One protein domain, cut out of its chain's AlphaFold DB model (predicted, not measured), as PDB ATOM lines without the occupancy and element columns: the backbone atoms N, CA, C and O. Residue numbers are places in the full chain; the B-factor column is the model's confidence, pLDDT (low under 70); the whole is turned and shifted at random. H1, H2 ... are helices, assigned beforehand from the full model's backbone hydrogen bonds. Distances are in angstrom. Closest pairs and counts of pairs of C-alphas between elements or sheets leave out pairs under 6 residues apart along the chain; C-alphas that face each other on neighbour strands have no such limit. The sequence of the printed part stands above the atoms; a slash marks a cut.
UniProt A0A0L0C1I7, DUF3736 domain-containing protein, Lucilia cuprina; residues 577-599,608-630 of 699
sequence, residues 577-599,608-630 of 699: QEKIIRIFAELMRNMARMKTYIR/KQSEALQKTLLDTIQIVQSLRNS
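What this domain is: This is residues 577 to 599 and 608 to 630 of the 699 residues of the protein "DUF3736 domain-containing protein" of Lucilia cuprina (UniProt A0A0L0C1I7). Two long helices, H1 and then H2, lie side by side and run opposite ways, making a slim rod with no third part packed on it. Of the 10 residues between them in the chain, 8, residues 600 to 607, are cut out and not printed. The printed part has 46 residues, is all helix with no named strand, and is only just compact, close to loose, with a radius of gyration of the C-alphas of 11.3 A and spans of 34 by 15 by 12 A.

Where its parts are: Find C-alpha 577 at (13.312, 55.353, -22.338); from there H1 runs through residues 577 to 597, 30.9 A long. Beyond the cut, H2 takes residues 608 to 628, 30.0 A long, and ends at C-alpha 628 at (11.905, 43.165, -27.623).

How they stand to each other: Look at the C-alphas of Leu 587 and Thr 620, the closest of the two helices at 6.2 A: here H1 and H2 touch. Their lines stand at a shallow tilt of 25 degrees, opposite ways. In H1 and H2 every O i to N i+4 pair is within hydrogen-bond range.

The domain as a whole: The C-alphas farthest apart, of Gln 577 and Lys 608, are 35.5 A apart. Residues 600 to 607 are not printed, and C-alphas 599 and 608 stand 15.1 A apart across the cut. Confidence is under 70 at residue 577, residues 597 to 599 and residues 608 to 610.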
ATOM      1  N   GLN A 577      14.536  55.554 -23.124       60.06
ATOM      2  CA  GLN A 577      13.312  55.353 -22.338       60.06
ATOM      3  C   GLN A 577      12.067  55.935 -23.031       60.06
ATOM      4  O   GLN A 577      11.027  55.280 -23.080       60.06
ATOM      5  N   GLU A 578      12.191  57.112 -23.652       71.12
ATOM      6  CA  GLU A 578      11.139  57.734 -24.469       71.12
ATOM      7  C   GLU A 578      10.649  56.820 -25.600       71.12
ATOM      8  O   GLU A 578       9.444  56.690 -25.823       71.12
ATOM      9  N   LYS A 579      11.563  56.133 -26.298       75.44
ATOM     10  CA  LYS A 579      11.211  55.180 -27.358       75.44
ATOM     11  C   LYS A 579      10.424  53.994 -26.795       75.44
ATOM     12  O   LYS A 579       9.424  53.609 -27.392       75.44
ATOM     13  N   ILE A 580      10.814  53.459 -25.637       78.44
ATOM     14  CA  ILE A 580      10.101  52.357 -24.967       78.44
ATOM     15  C   ILE A 580       8.692  52.794 -24.534       78.44
ATOM     16  O   ILE A 580       7.721  52.096 -24.828       78.44
ATOM     17  N   ILE A 581       8.555  53.971 -23.915       81.50
ATOM     18  CA  ILE A 581       7.256  54.538 -23.507       81.50
ATOM     19  C   ILE A 581       6.341  54.734 -24.726       81.50
ATOM     20  O   ILE A 581       5.173  54.345 -24.693       81.50
ATOM     21  N   ARG A 582       6.871  55.267 -25.834       84.19
ATOM     22  CA  ARG A 582       6.125  55.453 -27.092       84.19
ATOM     23  C   ARG A 582       5.700  54.120 -27.716       84.19
ATOM     24  O   ARG A 582       4.558  54.002 -28.152       84.19
ATOM     25  N   ILE A 583       6.567  53.104 -27.696       83.00
ATOM     26  CA  ILE A 583       6.257  51.742 -28.161       83.00
ATOM     27  C   ILE A 583       5.130  51.113 -27.320       83.00
ATOM     28  O   ILE A 583       4.178  50.582 -27.890       83.00
ATOM     29  N   PHE A 584       5.164  51.230 -25.986       84.12
ATOM     30  CA  PHE A 584       4.067  50.772 -25.119       84.12
ATOM     31  C   PHE A 584       2.759  51.550 -25.348       84.12
ATOM     32  O   PHE A 584       1.683  50.951 -25.375       84.12
ATOM     33  N   ALA A 585       2.830  52.869 -25.552       86.50
ATOM     34  CA  ALA A 585       1.656  53.689 -25.845       86.50
ATOM     35  C   ALA A 585       1.002  53.312 -27.190       86.50
ATOM     36  O   ALA A 585      -0.227  53.258 -27.280       86.50
ATOM     37  N   GLU A 586       1.796  53.003 -28.222       85.62
ATOM     38  CA  GLU A 586       1.282  52.526 -29.510       85.62
ATOM     39  C   GLU A 586       0.739  51.091 -29.420       85.62
ATOM     40  O   GLU A 586      -0.315  50.801 -29.986       85.62
ATOM     41  N   LEU A 587       1.384  50.214 -28.638       88.44
ATOM     42  CA  LEU A 587       0.897  48.860 -28.354       88.44
ATOM     43  C   LEU A 587      -0.505  48.893 -27.734       88.44
ATOM     44  O   LEU A 587      -1.432  48.270 -28.254       88.44
ATOM     45  N   MET A 588      -0.692  49.683 -26.674       87.06
ATOM     46  CA  MET A 588      -1.993  49.852 -26.016       87.06
ATOM     47  C   MET A 588      -3.046  50.443 -26.964       87.06
ATOM     48  O   MET A 588      -4.205  50.016 -26.955       87.06
ATOM     49  N   ARG A 589      -2.651  51.376 -27.841       86.38
ATOM     50  CA  ARG A 589      -3.539  51.967 -28.855       86.38
ATOM     51  C   ARG A 589      -3.954  50.957 -29.926       86.38
ATOM     52  O   ARG A 589      -5.121  50.938 -30.318       86.38
ATOM     53  N   ASN A 590      -3.052  50.082 -30.364       83.44
ATOM     54  CA  ASN A 590      -3.389  48.996 -31.285       83.44
ATOM     55  C   ASN A 590      -4.233  47.900 -30.622       83.44
ATOM     56  O   ASN A 590      -5.195  47.439 -31.233       83.44
ATOM     57  N   MET A 591      -3.989  47.556 -29.354       83.12
ATOM     58  CA  MET A 591      -4.872  46.652 -28.602       83.12
ATOM     59  C   MET A 591      -6.297  47.210 -28.460       83.12
ATOM     60  O   MET A 591      -7.265  46.454 -28.566       83.12
ATOM     61  N   ALA A 592      -6.454  48.528 -28.292       81.06
ATOM     62  CA  ALA A 592      -7.763  49.181 -28.330       81.06
ATOM     63  C   ALA A 592      -8.417  49.095 -29.726       81.06
ATOM     64  O   ALA A 592      -9.589  48.732 -29.825       81.06
ATOM     65  N   ARG A 593      -7.662  49.343 -30.809       80.25
ATOM     66  CA  ARG A 593      -8.146  49.188 -32.197       80.25
ATOM     67  C   ARG A 593      -8.579  47.751 -32.503       80.25
ATOM     68  O   ARG A 593      -9.679  47.563 -33.015       80.25
ATOM     69  N   MET A 594      -7.797  46.738 -32.114       76.94
ATOM     70  CA  MET A 594      -8.167  45.321 -32.279       76.94
ATOM     71  C   MET A 594      -9.531  45.015 -31.657       76.94
ATOM     72  O   MET A 594     -10.383  44.421 -32.316       76.94
ATOM     73  N   LYS A 595      -9.782  45.489 -30.427       73.00
ATOM     74  CA  LYS A 595     -11.077  45.307 -29.751       73.00
ATOM     75  C   LYS A 595     -12.257  45.922 -30.516       73.00
ATOM     76  O   LYS A 595     -13.355  45.391 -30.416       73.00
ATOM     77  N   THR A 596     -12.061  46.980 -31.310       72.56
ATOM     78  CA  THR A 596     -13.153  47.555 -32.130       72.56
ATOM     79  C   THR A 596     -13.508  46.738 -33.374       72.56
ATOM     80  O   THR A 596     -14.625  46.861 -33.872       72.56
ATOM     81  N   TYR A 597     -12.608  45.873 -33.854       68.00
ATOM     82  CA  TYR A 597     -12.856  45.000 -35.008       68.00
ATOM     83  C   TYR A 597     -13.427  43.623 -34.621       68.00
ATOM     84  O   TYR A 597     -13.871  42.876 -35.489       68.00
ATOM     85  N   ILE A 598     -13.435  43.280 -33.327       66.00
ATOM     86  CA  ILE A 598     -13.876  41.978 -32.807       66.00
ATOM     87  C   ILE A 598     -15.237  42.159 -32.120       66.00
ATOM     88  O   ILE A 598     -15.313  42.444 -30.925       66.00
ATOM     89  N   ARG A 599     -16.332  42.010 -32.881       57.62
ATOM     90  CA  ARG A 599     -17.713  42.110 -32.365       57.62
ATOM     91  C   ARG A 599     -18.371  40.717 -32.296       57.62
ATOM     92  O   ARG A 599     -18.192  39.955 -33.243       57.62
ATOM     93  N   LYS A 608     -12.689  45.248 -46.221       59.19
ATOM     94  CA  LYS A 608     -11.883  46.309 -45.597       59.19
ATOM     95  C   LYS A 608     -11.703  46.168 -44.077       59.19
ATOM     96  O   LYS A 608     -10.667  46.568 -43.561       59.19
ATOM     97  N   GLN A 609     -12.660  45.579 -43.347       58.12
ATOM     98  CA  GLN A 609     -12.507  45.360 -41.896       58.12
ATOM     99  C   GLN A 609     -11.554  44.203 -41.561       58.12
ATOM    100  O   GLN A 609     -10.753  44.335 -40.639       58.12
ATOM    101  N   SER A 610     -11.582  43.102 -42.322       67.75
ATOM    102  CA  SER A 610     -10.618  42.006 -42.145       67.75
ATOM    103  C   SER A 610      -9.197  42.446 -42.500       67.75
ATOM    104  O   SER A 610      -8.264  42.120 -41.775       67.75
ATOM    105  N   GLU A 611      -9.042  43.246 -43.559       74.94
ATOM    106  CA  GLU A 611      -7.756  43.823 -43.963       74.94
ATOM    107  C   GLU A 611      -7.219  44.813 -42.911       74.94
ATOM    108  O   GLU A 611      -6.054  44.736 -42.525       74.94
ATOM    109  N   ALA A 612      -8.073  45.692 -42.370       77.00
ATOM    110  CA  ALA A 612      -7.700  46.608 -41.290       77.00
ATOM    111  C   ALA A 612      -7.277  45.866 -40.009       77.00
ATOM    112  O   ALA A 612      -6.261  46.219 -39.410       77.00
ATOM    113  N   LEU A 613      -8.001  44.811 -39.613       80.75
ATOM    114  CA  LEU A 613      -7.634  43.972 -38.469       80.75
ATOM    115  C   LEU A 613      -6.315  43.222 -38.714       80.75
ATOM    116  O   LEU A 613      -5.453  43.230 -37.841       80.75
ATOM    117  N   GLN A 614      -6.111  42.634 -39.898       81.19
ATOM    118  CA  GLN A 614      -4.846  41.983 -40.267       81.19
ATOM    119  C   GLN A 614      -3.671  42.971 -40.250       81.19
ATOM    120  O   GLN A 614      -2.623  42.665 -39.683       81.19
ATOM    121  N   LYS A 615      -3.856  44.181 -40.791       87.56
ATOM    122  CA  LYS A 615      -2.853  45.253 -40.748       87.56
ATOM    123  C   LYS A 615      -2.525  45.662 -39.310       87.56
ATOM    124  O   LYS A 615      -1.352  45.761 -38.973       87.56
ATOM    125  N   THR A 616      -3.534  45.841 -38.455       85.38
ATOM    126  CA  THR A 616      -3.354  46.144 -37.025       85.38
ATOM    127  C   THR A 616      -2.686  44.992 -36.259       85.38
ATOM    128  O   THR A 616      -1.888  45.256 -35.364       85.38
ATOM    129  N   LEU A 617      -2.946  43.725 -36.602       85.06
ATOM    130  CA  LEU A 617      -2.256  42.566 -36.017       85.06
ATOM    131  C   LEU A 617      -0.771  42.532 -36.410       85.06
ATOM    132  O   LEU A 617       0.084  42.375 -35.544       85.06
ATOM    133  N   LEU A 618      -0.456  42.742 -37.692       88.31
ATOM    134  CA  LEU A 618       0.922  42.849 -38.193       88.31
ATOM    135  C   LEU A 618       1.683  44.014 -37.543       88.31
ATOM    136  O   LEU A 618       2.809  43.828 -37.088       88.31
ATOM    137  N   ASP A 619       1.050  45.183 -37.436       89.25
ATOM    138  CA  ASP A 619       1.587  46.368 -36.752       89.25
ATOM    139  C   ASP A 619       1.830  46.087 -35.255       89.25
ATOM    140  O   ASP A 619       2.908  46.352 -34.730       89.25
ATOM    141  N   THR A 620       0.891  45.415 -34.578       90.00
ATOM    142  CA  THR A 620       1.052  44.959 -33.182       90.00
ATOM    143  C   THR A 620       2.256  44.025 -33.021       90.00
ATOM    144  O   THR A 620       3.040  44.189 -32.087       90.00
ATOM    145  N   ILE A 621       2.444  43.067 -33.936       88.94
ATOM    146  CA  ILE A 621       3.591  42.145 -33.921       88.94
ATOM    147  C   ILE A 621       4.907  42.911 -34.120       88.94
ATOM    148  O   ILE A 621       5.861  42.673 -33.379       88.94
ATOM    149  N   GLN A 622       4.959  43.866 -35.054       88.31
ATOM    150  CA  GLN A 622       6.142  44.707 -35.276       88.31
ATOM    151  C   GLN A 622       6.454  45.599 -34.066       88.31
ATOM    152  O   GLN A 622       7.618  45.728 -33.690       88.31
ATOM    153  N   ILE A 623       5.438  46.151 -33.398       87.69
ATOM    154  CA  ILE A 623       5.591  46.926 -32.157       87.69
ATOM    155  C   ILE A 623       6.163  46.047 -31.033       87.69
ATOM    156  O   ILE A 623       7.111  46.460 -30.369       87.69
ATOM    157  N   VAL A 624       5.672  44.815 -30.853       86.69
ATOM    158  CA  VAL A 624       6.199  43.865 -29.850       86.69
ATOM    159  C   VAL A 624       7.627  43.403 -30.181       86.69
ATOM    160  O   VAL A 624       8.456  43.271 -29.280       86.69
ATOM    161  N   GLN A 625       7.963  43.209 -31.458       80.81
ATOM    162  CA  GLN A 625       9.333  42.902 -31.889       80.81
ATOM    163  C   GLN A 625      10.279  44.098 -31.680       80.81
ATOM    164  O   GLN A 625      11.383  43.930 -31.167       80.81
ATOM    165  N   SER A 626       9.831  45.315 -31.995       81.25
ATOM    166  CA  SER A 626      10.571  46.560 -31.750       81.25
ATOM    167  C   SER A 626      10.776  46.825 -30.252       81.25
ATOM    168  O   SER A 626      11.851  47.275 -29.849       81.25
ATOM    169  N   LEU A 627       9.793  46.465 -29.414       80.56
ATOM    170  CA  LEU A 627       9.912  46.462 -27.956       80.56
ATOM    171  C   LEU A 627      10.980  45.467 -27.493       80.56
ATOM    172  O   LEU A 627      11.899  45.861 -26.784       80.56
ATOM    173  N   ARG A 628      10.912  44.207 -27.945       76.69
ATOM    174  CA  ARG A 628      11.905  43.165 -27.623       76.69
ATOM    175  C   ARG A 628      13.329  43.576 -28.017       76.69
ATOM    176  O   ARG A 628      14.258  43.279 -27.279       76.69
ATOM    177  N   ASN A 629      13.486  44.281 -29.135       74.19
ATOM    178  CA  ASN A 629      14.774  44.794 -29.612       74.19
ATOM    179  C   ASN A 629      15.209  46.110 -28.931       74.19
ATOM    180  O   ASN A 629      16.321  46.574 -29.167       74.19
ATOM    181  N   SER A 630      14.338  46.738 -28.131       70.19
ATOM    182  CA  SER A 630      14.629  47.962 -27.364       70.19
ATOM    183  C   SER A 630      14.728  47.709 -25.852       70.19
ATOM    184  O   SER A 630      14.997  48.643 -25.102       70.19
TER     185      SER A 630